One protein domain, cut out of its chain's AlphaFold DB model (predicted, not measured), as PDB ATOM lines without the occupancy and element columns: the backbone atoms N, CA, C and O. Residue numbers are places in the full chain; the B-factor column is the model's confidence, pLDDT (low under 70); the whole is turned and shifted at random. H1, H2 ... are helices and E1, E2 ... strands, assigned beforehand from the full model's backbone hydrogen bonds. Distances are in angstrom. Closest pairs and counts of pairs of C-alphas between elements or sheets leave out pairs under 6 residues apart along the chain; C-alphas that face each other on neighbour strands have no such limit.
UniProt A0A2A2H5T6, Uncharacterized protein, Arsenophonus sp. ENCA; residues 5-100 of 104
ATOM      1  N   THR A   5     419.754 267.969 321.185       57.19
ATOM      2  CA  THR A   5     418.918 268.199 319.989       57.19
ATOM      3  C   THR A   5     417.909 267.078 319.747       57.19
ATOM      4  O   THR A   5     416.866 267.322 319.152       57.19
ATOM      5  N   PHE A   6     418.171 265.865 320.246       54.31
ATOM      6  CA  PHE A   6     417.237 264.739 320.124       54.31
ATOM      7  C   PHE A   6     416.068 264.813 321.120       54.31
ATOM      8  O   PHE A   6     414.998 264.284 320.844       54.31
ATOM      9  N   SER A   7     416.241 265.508 322.251       53.66
ATOM     10  CA  SER A   7     415.190 265.649 323.269       53.66
ATOM     11  C   SER A   7     414.138 266.698 322.895       53.66
ATOM     12  O   SER A   7     412.991 266.584 323.314       53.66
ATOM     13  N   LEU A   8     414.508 267.711 322.103       54.72
ATOM     14  CA  LEU A   8     413.605 268.799 321.706       54.72
ATOM     15  C   LEU A   8     412.597 268.388 320.623       54.72
ATOM     16  O   LEU A   8     411.521 268.970 320.542       54.72
ATOM     17  N   LEU A   9     412.903 267.362 319.823       54.94
ATOM     18  CA  LEU A   9     412.019 266.911 318.743       54.94
ATOM     19  C   LEU A   9     410.876 266.000 319.235       54.94
ATOM     20  O   LEU A   9     409.848 265.894 318.574       54.94
ATOM     21  N   ALA A  10     411.016 265.383 320.414       55.56
ATOM     22  CA  ALA A  10     409.997 264.499 320.990       55.56
ATOM     23  C   ALA A  10     408.817 265.253 321.638       55.56
ATOM     24  O   ALA A  10     407.759 264.669 321.845       55.56
ATOM     25  N   MET A  11     408.969 266.551 321.927       52.38
ATOM     26  CA  MET A  11     407.954 267.349 322.630       52.38
ATOM     27  C   MET A  11     406.865 267.927 321.704       52.38
ATOM     28  O   MET A  11     405.899 268.510 322.181       52.38
ATOM     29  N   ILE A  12     406.990 267.757 320.381       57.53
ATOM     30  CA  ILE A  12     406.080 268.361 319.388       57.53
ATOM     31  C   ILE A  12     404.936 267.405 318.979       57.53
ATOM     32  O   ILE A  12     403.945 267.846 318.404       57.53
ATOM     33  N   LEU A  13     404.997 266.108 319.314       55.50
ATOM     34  CA  LEU A  13     404.006 265.120 318.844       55.50
ATOM     35  C   LEU A  13     402.775 264.898 319.743       55.50
ATOM     36  O   LEU A  13     401.915 264.096 319.386       55.50
ATOM     37  N   THR A  14     402.635 265.579 320.882       58.75
ATOM     38  CA  THR A  14     401.576 265.258 321.866       58.75
ATOM     39  C   THR A  14     400.433 266.275 321.977       58.75
ATOM     40  O   THR A  14     399.712 266.243 322.967       58.75
ATOM     41  N   ALA A  15     400.217 267.163 321.000       55.72
ATOM     42  CA  ALA A  15     399.227 268.249 321.122       55.72
ATOM     43  C   ALA A  15     398.008 268.156 320.181       55.72
ATOM     44  O   ALA A  15     397.455 269.184 319.801       55.72
ATOM     45  N   SER A  16     397.567 266.960 319.785       57.00
ATOM     46  CA  SER A  16     396.433 266.834 318.855       57.00
ATOM     47  C   SER A  16     395.365 265.824 319.264       57.00
ATOM     48  O   SER A  16     394.854 265.113 318.417       57.00
ATOM     49  N   TYR A  17     394.964 265.792 320.534       61.28
ATOM     50  CA  TYR A  17     393.749 265.101 320.998       61.28
ATOM     51  C   TYR A  17     393.328 265.851 322.277       61.28
ATOM     52  O   TYR A  17     394.149 265.977 323.174       61.28
ATOM     53  N   THR A  18     392.175 266.488 322.458       48.34
ATOM     54  CA  THR A  18     390.806 266.285 321.977       48.34
ATOM     55  C   THR A  18     390.041 267.602 322.191       48.34
ATOM     56  O   THR A  18     390.084 268.139 323.296       48.34
ATOM     57  N   MET A  19     389.300 268.110 321.204       55.16
ATOM     58  CA  MET A  19     388.239 269.091 321.474       55.16
ATOM     59  C   MET A  19     386.998 268.282 321.873       55.16
ATOM     60  O   MET A  19     386.260 267.826 321.003       55.16
ATOM     61  N   ALA A  20     386.814 268.000 323.164       54.66
ATOM     62  CA  ALA A  20     385.509 267.550 323.634       54.66
ATOM     63  C   ALA A  20     384.553 268.745 323.504       54.66
ATOM     64  O   ALA A  20     384.861 269.841 323.971       54.66
ATOM     65  N   ASN A  21     383.449 268.566 322.780       56.47
ATOM     66  CA  ASN A  21     382.473 269.621 322.524       56.47
ATOM     67  C   ASN A  21     381.628 269.869 323.788       56.47
ATOM     68  O   ASN A  21     380.490 269.411 323.875       56.47
ATOM     69  N   ASP A  22     382.184 270.581 324.772       57.28
ATOM     70  CA  ASP A  22     381.496 270.956 326.022       57.28
ATOM     71  C   ASP A  22     380.199 271.762 325.778       57.28
ATOM     72  O   ASP A  22     379.325 271.818 326.640       57.28
ATOM     73  N   ASN A  23     380.009 272.314 324.572       70.31
ATOM     74  CA  ASN A  23     378.803 273.055 324.195       70.31
ATOM     75  C   ASN A  23     377.542 272.187 324.097       70.31
ATOM     76  O   ASN A  23     376.447 272.706 324.298       70.31
ATOM     77  N   LEU A  24     377.634 270.891 323.772       77.56
ATOM     78  CA  LEU A  24     376.417 270.110 323.511       77.56
ATOM     79  C   LEU A  24     375.577 269.934 324.781       77.56
ATOM     80  O   LEU A  24     374.360 270.087 324.736       77.56
ATOM     81  N   ALA A  25     376.219 269.663 325.919       79.62
ATOM     82  CA  ALA A  25     375.534 269.548 327.204       79.62
ATOM     83  C   ALA A  25     374.860 270.870 327.615       79.62
ATOM     84  O   ALA A  25     373.718 270.861 328.073       79.62
ATOM     85  N   GLU A  26     375.533 272.002 327.398       81.38
ATOM     86  CA  GLU A  26     374.990 273.338 327.670       81.38
ATOM     87  C   GLU A  26     373.789 273.660 326.763       81.38
ATOM     88  O   GLU A  26     372.738 274.092 327.239       81.38
ATOM     89  N   ILE A  27     373.896 273.359 325.465       81.44
ATOM     90  CA  ILE A  27     372.791 273.499 324.508       81.44
ATOM     91  C   ILE A  27     371.613 272.616 324.934       81.44
ATOM     92  O   ILE A  27     370.471 273.077 324.964       81.44
ATOM     93  N   MET A  28     371.872 271.359 325.309       83.88
ATOM     94  CA  MET A  28     370.839 270.412 325.732       83.88
ATOM     95  C   MET A  28     370.134 270.824 327.027       83.88
ATOM     96  O   MET A  28     368.949 270.522 327.167       83.88
ATOM     97  N   ALA A  29     370.810 271.542 327.931       85.00
ATOM     98  CA  ALA A  29     370.214 272.060 329.163       85.00
ATOM     99  C   ALA A  29     369.091 273.080 328.904       85.00
ATOM    100  O   ALA A  29     368.221 273.265 329.753       85.00
ATOM    101  N   SER A  30     369.071 273.708 327.722       85.81
ATOM    102  CA  SER A  30     367.994 274.618 327.322       85.81
ATOM    103  C   SER A  30     366.721 273.891 326.870       85.81
ATOM    104  O   SER A  30     365.664 274.513 326.826       85.81
ATOM    105  N   TYR A  31     366.783 272.598 326.532       89.44
ATOM    106  CA  TYR A  31     365.625 271.820 326.075       89.44
ATOM    107  C   TYR A  31     364.909 271.141 327.257       89.44
ATOM    108  O   TYR A  31     365.579 270.655 328.172       89.44
ATOM    109  N   PRO A  32     363.562 271.044 327.238       89.00
ATOM    110  CA  PRO A  32     362.780 270.481 328.344       89.00
ATOM    111  C   PRO A  32     363.231 269.061 328.664       89.00
ATOM    112  O   PRO A  32     363.602 268.342 327.744       89.00
ATOM    113  N   ALA A  33     363.210 268.648 329.936       86.44
ATOM    114  CA  ALA A  33     363.516 267.274 330.358       86.44
ATOM    115  C   ALA A  33     362.575 266.250 329.681       86.44
ATOM    116  O   ALA A  33     361.454 266.591 329.319       86.44
ATOM    117  N   VAL A  34     363.050 265.018 329.465       86.25
ATOM    118  CA  VAL A  34     362.226 263.929 328.907       86.25
ATOM    119  C   VAL A  34     361.582 263.138 330.038       86.25
ATOM    120  O   VAL A  34     362.177 263.004 331.107       86.25
ATOM    121  N   GLU A  35     360.379 262.631 329.787       84.38
ATOM    122  CA  GLU A  35     359.697 261.667 330.654       84.38
ATOM    123  C   GLU A  35     360.466 260.330 330.681       84.38
ATOM    124  O   GLU A  35     361.262 260.049 329.781       84.38
ATOM    125  N   GLU A  36     360.273 259.516 331.727       79.31
ATOM    126  CA  GLU A  36     361.086 258.308 331.978       79.31
ATOM    127  C   GLU A  36     361.032 257.264 330.845       79.31
ATOM    128  O   GLU A  36     361.965 256.478 330.682       79.31
ATOM    129  N   ASP A  37     359.970 257.260 330.039       84.50
ATOM    130  CA  ASP A  37     359.730 256.331 328.933       84.50
ATOM    131  C   ASP A  37     360.040 256.920 327.542       84.50
ATOM    132  O   ASP A  37     359.855 256.248 326.522       84.50
ATOM    133  N   VAL A  38     360.569 258.147 327.481       86.62
ATOM    134  CA  VAL A  38     360.905 258.834 326.229       86.62
ATOM    135  C   VAL A  38     362.418 258.911 326.041       86.62
ATOM    136  O   VAL A  38     363.163 259.444 326.863       86.62
ATOM    137  N   GLN A  39     362.893 258.438 324.889       89.12
ATOM    138  CA  GLN A  39     364.293 258.597 324.501       89.12
ATOM    139  C   GLN A  39     364.524 259.935 323.795       89.12
ATOM    140  O   GLN A  39     363.795 260.301 322.873       89.12
ATOM    141  N   ARG A  40     365.595 260.636 324.186       90.75
ATOM    142  CA  ARG A  40     366.075 261.841 323.501       90.75
ATOM    143  C   ARG A  40     367.291 261.524 322.645       90.75
ATOM    144  O   ARG A  40     368.250 260.936 323.133       90.75
ATOM    145  N   TYR A  41     367.279 262.014 321.411       91.94
ATOM    146  CA  TYR A  41     368.414 261.963 320.495       91.94
ATOM    147  C   TYR A  41     368.827 263.387 320.107       91.94
ATOM    148  O   TYR A  41     367.969 264.249 319.922       91.94
ATOM    149  N   ALA A  42     370.133 263.626 319.984       91.06
ATOM    150  CA  ALA A  42     370.701 264.872 319.477       91.06
ATOM    151  C   ALA A  42     371.586 264.557 318.267       91.06
ATOM    152  O   ALA A  42     372.382 263.619 318.309       91.06
ATOM    153  N   ILE A  43     371.420 265.321 317.187       90.75
ATOM    154  CA  ILE A  43     372.181 265.153 315.947       90.75
ATOM    155  C   ILE A  43     372.963 266.441 315.712       90.75
ATOM    156  O   ILE A  43     372.385 267.470 315.370       90.75
ATOM    157  N   GLU A  44     374.278 266.380 315.900       90.50
ATOM    158  CA  GLU A  44     375.188 267.454 315.508       90.50
ATOM    159  C   GLU A  44     375.558 267.271 314.031       90.50
ATOM    160  O   GLU A  44     376.090 266.233 313.633       90.50
ATOM    161  N   LEU A  45     375.238 268.266 313.201       91.88
ATOM    162  CA  LEU A  45     375.555 268.230 311.778       91.88
ATOM    163  C   LEU A  45     376.974 268.762 311.535       91.88
ATOM    164  O   LEU A  45     377.358 269.779 312.117       91.88
ATOM    165  N   PRO A  46     377.757 268.132 310.642       91.75
ATOM    166  CA  PRO A  46     379.038 268.689 310.239       91.75
ATOM    167  C   PRO A  46     378.815 269.983 309.451       91.75
ATOM    168  O   PRO A  46     377.976 270.021 308.550       91.75
ATOM    169  N   ARG A  47     379.613 271.018 309.738       93.44
ATOM    170  CA  ARG A  47     379.577 272.279 308.983       93.44
ATOM    171  C   ARG A  47     379.888 272.041 307.506       93.44
ATOM    172  O   ARG A  47     380.841 271.327 307.181       93.44
ATOM    173  N   LYS A  48     379.119 272.671 306.619       94.62
ATOM    174  CA  LYS A  48     379.344 272.633 305.167       94.62
ATOM    175  C   LYS A  48     379.332 274.041 304.581       94.62
ATOM    176  O   LYS A  48     378.685 274.944 305.096       94.62
ATOM    177  N   GLU A  49     380.041 274.237 303.476       96.69
ATOM    178  CA  GLU A  49     379.867 275.449 302.674       96.69
ATOM    179  C   GLU A  49     378.532 275.385 301.921       96.69
ATOM    180  O   GLU A  49     378.155 274.328 301.415       96.69
ATOM    181  N   ASN A  50     377.837 276.522 301.810       95.88
ATOM    182  CA  ASN A  50     376.556 276.642 301.104       95.88
ATOM    183  C   ASN A  50     375.493 275.630 301.583       95.88
ATOM    184  O   ASN A  50     374.939 274.873 300.785       95.88
ATOM    185  N   GLU A  51     375.186 275.629 302.885       96.19
ATOM    186  CA  GLU A  51     374.271 274.657 303.516       96.19
ATOM    187  C   GLU A  51     372.863 274.618 302.892       96.19
ATOM    188  O   GLU A  51     372.217 273.576 302.912       96.19
ATOM    189  N   ASN A  52     372.439 275.698 302.226       96.38
ATOM    190  CA  ASN A  52     371.181 275.773 301.469       96.38
ATOM    191  C   ASN A  52     371.063 274.736 300.335       96.38
ATOM    192  O   ASN A  52     369.964 274.496 299.842       96.38
ATOM    193  N   ASN A  53     372.175 274.129 299.908       97.69
ATOM    194  CA  ASN A  53     372.186 273.064 298.903       97.69
ATOM    195  C   ASN A  53     371.882 271.675 299.490       97.69
ATOM    196  O   ASN A  53     371.848 270.694 298.746       97.69
ATOM    197  N   PHE A  54     371.707 271.568 300.809       97.00
ATOM    198  CA  PHE A  54     371.547 270.305 301.514       97.00
ATOM    199  C   PHE A  54     370.238 270.268 302.301       97.00
ATOM    200  O   PHE A  54     369.696 271.289 302.717       97.00
ATOM    201  N   MET A  55     369.741 269.054 302.517       96.50
ATOM    202  CA  MET A  55     368.587 268.776 303.366       96.50
ATOM    203  C   MET A  55     368.926 267.629 304.312       96.50
ATOM    204  O   MET A  55     369.814 266.821 304.033       96.50
ATOM    205  N   VAL A  56     368.197 267.560 305.421       95.19
ATOM    206  CA  VAL A  56     368.274 266.456 306.377       95.19
ATOM    207  C   VAL A  56     366.985 265.657 306.279       95.19
ATOM    208  O   VAL A  56     365.896 266.204 306.445       95.19
ATOM    209  N   GLU A  57     367.119 264.360 306.021       95.50
ATOM    210  CA  GLU A  57     366.021 263.402 306.081       95.50
ATOM    211  C   GLU A  57     366.136 262.582 307.370       95.50
ATOM    212  O   GLU A  57     367.207 262.069 307.704       95.50
ATOM    213  N   PHE A  58     365.034 262.472 308.113       92.75
ATOM    214  CA  PHE A  58     364.989 261.731 309.369       92.75
ATOM    215  C   PHE A  58     364.485 260.305 309.139       92.75
ATOM    216  O   PHE A  58     363.339 260.098 308.748       92.75
ATOM    217  N   PHE A  59     365.315 259.316 309.476       92.75
ATOM    218  CA  PHE A  59     364.922 257.907 309.513       92.75
ATOM    219  C   PHE A  59     364.649 257.491 310.955       92.75
ATOM    220  O   PHE A  59     365.573 257.204 311.715       92.75
ATOM    221  N   ILE A  60     363.373 257.463 311.340       91.75
ATOM    222  CA  ILE A  60     362.965 257.089 312.696       91.75
ATOM    223  C   ILE A  60     362.412 255.666 312.672       91.75
ATOM    224  O   ILE A  60     361.431 255.369 311.993       91.75
ATOM    225  N   GLY A  61     363.074 254.772 313.401       91.56
ATOM    226  CA  GLY A  61     362.840 253.337 313.334       91.56
ATOM    227  C   GLY A  61     363.197 252.625 314.632       91.56
ATOM    228  O   GLY A  61     363.766 253.213 315.548       91.56
ATOM    229  N   LYS A  62     362.904 251.325 314.687       89.31
ATOM    230  CA  LYS A  62     363.432 250.426 315.717       89.31
ATOM    231  C   LYS A  62     364.001 249.174 315.063       89.31
ATOM    232  O   LYS A  62     363.419 248.661 314.107       89.31
ATOM    233  N   SER A  63     365.098 248.664 315.609       91.81
ATOM    234  CA  SER A  63     365.605 247.343 315.229       91.81
ATOM    235  C   SER A  63     364.715 246.268 315.845       91.81
ATOM    236  O   SER A  63     364.411 246.321 317.037       91.81
ATOM    237  N   MET A  64     364.274 245.302 315.043       89.75
ATOM    238  CA  MET A  64     363.455 244.187 315.518       89.75
ATOM    239  C   MET A  64     363.650 242.948 314.649       89.75
ATOM    240  O   MET A  64     364.026 243.053 313.483       89.75
ATOM    241  N   LEU A  65     363.342 241.777 315.208       91.94
ATOM    242  CA  LEU A  65     363.184 240.560 314.420       91.94
ATOM    243  C   LEU A  65     361.907 240.674 313.581       91.94
ATOM    244  O   LEU A  65     360.836 240.980 314.108       91.94
ATOM    245  N   ALA A  66     362.033 240.441 312.279       88.19
ATOM    246  CA  ALA A  66     360.949 240.541 311.315       88.19
ATOM    247  C   ALA A  66     360.958 239.331 310.375       88.19
ATOM    248  O   ALA A  66     362.010 238.775 310.062       88.19
ATOM    249  N   ASP A  67     359.771 238.939 309.931       90.19
ATOM    250  CA  ASP A  67     359.578 238.038 308.795       90.19
ATOM    251  C   ASP A  67     359.580 238.833 307.470       90.19
ATOM    252  O   ASP A  67     359.879 240.026 307.438       90.19
ATOM    253  N   CYS A  68     359.235 238.179 306.359       90.31
ATOM    254  CA  CYS A  68     359.214 238.788 305.026       90.31
ATOM    255  C   CYS A  68     358.057 239.778 304.779       90.31
ATOM    256  O   CYS A  68     357.950 240.315 303.673       90.31
ATOM    257  N   SER A  69     357.173 240.006 305.757       90.38
ATOM    258  CA  SER A  69     356.069 240.957 305.595       90.38
ATOM    259  C   SER A  69     356.584 242.393 305.502       90.38
ATOM    260  O   SER A  69     357.606 242.755 306.090       90.38
ATOM    261  N   HIS A  70     355.871 243.239 304.755       89.69
ATOM    262  CA  HIS A  70     356.211 244.655 304.710       89.69
ATOM    263  C   HIS A  70     355.774 245.304 306.020       89.69
ATOM    264  O   HIS A  70     354.591 245.287 306.358       89.69
ATOM    265  N   ARG A  71     356.724 245.863 306.766       91.38
ATOM    266  CA  ARG A  71     356.486 246.448 308.086       91.38
ATOM    267  C   ARG A  71     356.793 247.932 308.061       91.38
ATOM    268  O   ARG A  71     357.715 248.364 307.375       91.38
ATOM    269  N   GLY A  72     356.052 248.687 308.856       91.44
ATOM    270  CA  GLY A  72     356.280 250.111 309.033       91.44
ATOM    271  C   GLY A  72     355.990 250.556 310.456       91.44
ATOM    272  O   GLY A  72     355.281 249.888 311.216       91.44
ATOM    273  N   LEU A  73     356.567 251.700 310.806       93.25
ATOM    274  CA  LEU A  73     356.155 252.494 311.951       93.25
ATOM    275  C   LEU A  73     355.414 253.713 311.417       93.25
ATOM    276  O   LEU A  73     355.848 254.333 310.450       93.25
ATOM    277  N   GLN A  74     354.305 254.044 312.056       93.44
ATOM    278  CA  GLN A  74     353.565 255.271 311.805       93.44
ATOM    279  C   GLN A  74     353.454 256.054 313.110       93.44
ATOM    280  O   GLN A  74     353.436 255.470 314.193       93.44
ATOM    281  N   GLY A  75     353.373 257.372 313.007       93.56
ATOM    282  CA  GLY A  75     353.220 258.273 314.140       93.56
ATOM    283  C   GLY A  75     353.129 259.714 313.655       93.56
ATOM    284  O   GLY A  75     353.270 259.987 312.461       93.56
ATOM    285  N   ARG A  76     352.900 260.645 314.578       95.12
ATOM    286  CA  ARG A  76     352.923 262.079 314.291       95.12
ATOM    287  C   ARG A  76     354.270 262.667 314.661       95.12
ATOM    288  O   ARG A  76     354.657 262.620 315.824       95.12
ATOM    289  N   PHE A  77     354.961 263.234 313.679       94.12
ATOM    290  CA  PHE A  77     356.212 263.951 313.896       94.12
ATOM    291  C   PHE A  77     355.917 265.444 314.049       94.12
ATOM    292  O   PHE A  77     355.652 266.146 313.073       94.12
ATOM    293  N   GLU A  78     355.874 265.910 315.294       94.75
ATOM    294  CA  GLU A  78     355.429 267.255 315.646       94.75
ATOM    295  C   GLU A  78     356.621 268.160 315.942       94.75
ATOM    296  O   GLU A  78     357.427 267.873 316.824       94.75
ATOM    297  N   LYS A  79     356.694 269.298 315.249       94.38
ATOM    298  CA  LYS A  79     357.636 270.368 315.574       94.38
ATOM    299  C   LYS A  79     357.148 271.135 316.809       94.38
ATOM    300  O   LYS A  79     355.979 271.519 316.883       94.38
ATOM    301  N   LYS A  80     358.043 271.377 317.760       94.19
ATOM    302  CA  LYS A  80     357.832 272.165 318.978       94.19
ATOM    303  C   LYS A  80     358.910 273.240 319.075       94.19
ATOM    304  O   LYS A  80     360.027 273.030 318.615       94.19
ATOM    305  N   SER A  81     358.590 274.357 319.715       92.19
ATOM    306  CA  SER A  81     359.531 275.461 319.930       92.19
ATOM    307  C   SER A  81     359.794 275.616 321.425       92.19
ATOM    308  O   SER A  81     358.852 275.689 322.212       92.19
ATOM    309  N   VAL A  82     361.067 275.640 321.821       87.56
ATOM    310  CA  VAL A  82     361.477 275.952 323.207       87.56
ATOM    311  C   VAL A  82     361.557 277.460 323.399       87.56
ATOM    312  O   VAL A  82     361.198 278.004 324.439       87.56
ATOM    313  N   SER A  83     362.050 278.137 322.370       80.00
ATOM    314  CA  SER A  83     362.232 279.575 322.333       80.00
ATOM    315  C   SER A  83     361.996 280.068 320.910       80.00
ATOM    316  O   SER A  83     361.747 279.295 319.990       80.00
ATOM    317  N   TRP A  84     362.105 281.375 320.717       76.12
ATOM    318  CA  TRP A  84     361.975 282.018 319.413       76.12
ATOM    319  C   TRP A  84     363.036 281.610 318.370       76.12
ATOM    320  O   TRP A  84     362.856 281.924 317.198       76.12
ATOM    321  N   GLN A  85     364.127 280.947 318.773       76.44
ATOM    322  CA  GLN A  85     365.231 280.555 317.877       76.44
ATOM    323  C   GLN A  85     365.466 279.046 317.797       76.44
ATOM    324  O   GLN A  85     366.186 278.603 316.907       76.44
ATOM    325  N   ASN A  86     364.898 278.266 318.719       86.94
ATOM    326  CA  ASN A  86     365.218 276.851 318.862       86.94
ATOM    327  C   ASN A  86     363.960 275.995 318.800       86.94
ATOM    328  O   ASN A  86     363.030 276.154 319.600       86.94
ATOM    329  N   ASP A  87     364.004 275.031 317.890       92.06
ATOM    330  CA  ASP A  87     362.963 274.044 317.684       92.06
ATOM    331  C   ASP A  87     363.474 272.635 317.992       92.06
ATOM    332  O   ASP A  87     364.661 272.335 317.868       92.06
ATOM    333  N   TYR A  88     362.554 271.756 318.363       93.50
ATOM    334  CA  TYR A  88     362.773 270.323 318.501       93.50
ATOM    335  C   TYR A  88     361.574 269.568 317.942       93.50
ATOM    336  O   TYR A  88     360.550 270.158 317.595       93.50
ATOM    337  N   TYR A  89     361.708 268.253 317.835       94.50
ATOM    338  CA  TYR A  89     360.661 267.407 317.294       94.50
ATOM    339  C   TYR A  89     360.298 266.308 318.285       94.50
ATOM    340  O   TYR A  89     361.173 265.695 318.895       94.50
ATOM    341  N   GLU A  90     359.001 266.047 318.412       93.75
ATOM    342  CA  GLU A  90     358.444 264.959 319.208       93.75
ATOM    343  C   GLU A  90     357.736 263.974 318.280       93.75
ATOM    344  O   GLU A  90     356.892 264.368 317.472       93.75
ATOM    345  N   LEU A  91     358.050 262.683 318.407       93.69
ATOM    346  CA  LEU A  91     357.298 261.631 317.735       93.69
ATOM    347  C   LEU A  91     356.213 261.103 318.681       93.69
ATOM    348  O   LEU A  91     356.521 260.525 319.720       93.69
ATOM    349  N   LYS A  92     354.944 261.291 318.314       92.88
ATOM    350  CA  LYS A  92     353.774 260.881 319.101       92.88
ATOM    351  C   LYS A  92     352.970 259.796 318.410       92.88
ATOM    352  O   LYS A  92     353.057 259.620 317.197       92.88
ATOM    353  N   GLU A  93     352.153 259.101 319.199       93.38
ATOM    354  CA  GLU A  93     351.187 258.105 318.713       93.38
ATOM    355  C   GLU A  93     351.829 257.031 317.825       93.38
ATOM    356  O   GLU A  93     351.313 256.653 316.771       93.38
ATOM    357  N   VAL A  94     352.999 256.555 318.256       92.94
ATOM    358  CA  VAL A  94     353.764 255.565 317.506       92.94
ATOM    359  C   VAL A  94     353.027 254.236 317.517       92.94
ATOM    360  O   VAL A  94     352.797 253.636 318.564       92.94
ATOM    361  N   THR A  95     352.697 253.746 316.331       93.00
ATOM    362  CA  THR A  95     352.101 252.427 316.124       93.00
ATOM    363  C   THR A  95     352.867 251.683 315.036       93.00
ATOM    364  O   THR A  95     353.497 252.281 314.165       93.00
ATOM    365  N   SER A  96     352.869 250.354 315.103       91.81
ATOM    366  CA  SER A  96     353.528 249.500 314.111       91.81
ATOM    367  C   SER A  96     352.499 248.718 313.315       91.81
ATOM    368  O   SER A  96     351.552 248.196 313.899       91.81
ATOM    369  N   PHE A  97     352.730 248.561 312.017       89.88
ATOM    370  CA  PHE A  97     351.895 247.737 311.151       89.88
ATOM    371  C   PHE A  97     352.739 246.738 310.359       89.88
ATOM    372  O   PHE A  97     353.930 246.950 310.117       89.88
ATOM    373  N   ALA A  98     352.101 245.643 309.960       89.12
ATOM    374  CA  ALA A  98     352.649 244.650 309.051       89.12
ATOM    375  C   ALA A  98     351.593 244.344 307.986       89.12
ATOM    376  O   ALA A  98     350.447 244.039 308.312       89.12
ATOM    377  N   VAL A  99     351.973 244.453 306.718       84.56
ATOM    378  CA  VAL A  99     351.138 244.115 305.569       84.56
ATOM    379  C   VAL A  99     351.642 242.801 304.991       84.56
ATOM    380  O   VAL A  99     352.741 242.722 304.434       84.56
ATOM    381  N   SER A 100     350.817 241.766 305.115       79.88
ATOM    382  CA  SER A 100     351.036 240.487 304.445       79.88
ATOM    383  C   SER A 100     350.509 240.567 303.015       79.88
ATOM    384  O   SER A 100     349.409 241.073 302.781       79.88
TER     385      SER A 100
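Overview. This is residues 5 to 100 of the 104 residues of an uncharacterized protein of Arsenophonus sp. ENCA (UniProt A0A2A2H5T6). Little regular structure is here: one long, narrow hairpin of two strands, E1 and E2, with a loose loop whose residues 46 to 55 stick out, and a thin tail, residues 5 to 23, that makes much of the length. The printed part has 96 residues, 36 in named elements, in the order H1, H2, E1, E2; the class is mixed and the sheet antiparallel. It is extended, radius of gyration of the C-alphas 21.6 A, spanning 75 by 42 by 36 A.

Arrangement. Look first at E1, residues 70 to 81, and E2, residues 87 to 99, an antiparallel hairpin at 163 degrees with a tight link. N 74 and O 95 are 2.9 A apart, and N 80 and O 88 2.8 A, both within hydrogen-bond range. E2 bends by 55 degrees at residue 93. H2, residues 23 to 29, is apart from E2; it has every O i to N i+4 pair within range. H1, residues 5 to 8, is too short for such a pair and is apart from H2, E1 and E2.

Along the chain. Find C-alpha 70 at (356.211, 244.655, 304.710); from there E1 runs 34.5 A. E2 runs 34.4 A to C-alpha 99 at (351.138, 244.115, 305.569). H2 is 10.0 A long, H1 5.6 A.

Size, cuts and confidence. The C-alphas of Thr 5 and Ser 100, the two farthest apart, are 75.0 A apart. The printed part has no cut; the links H1 to H2 and H2 to E1 are long. Residues 5 to 22 have pLDDT under 70.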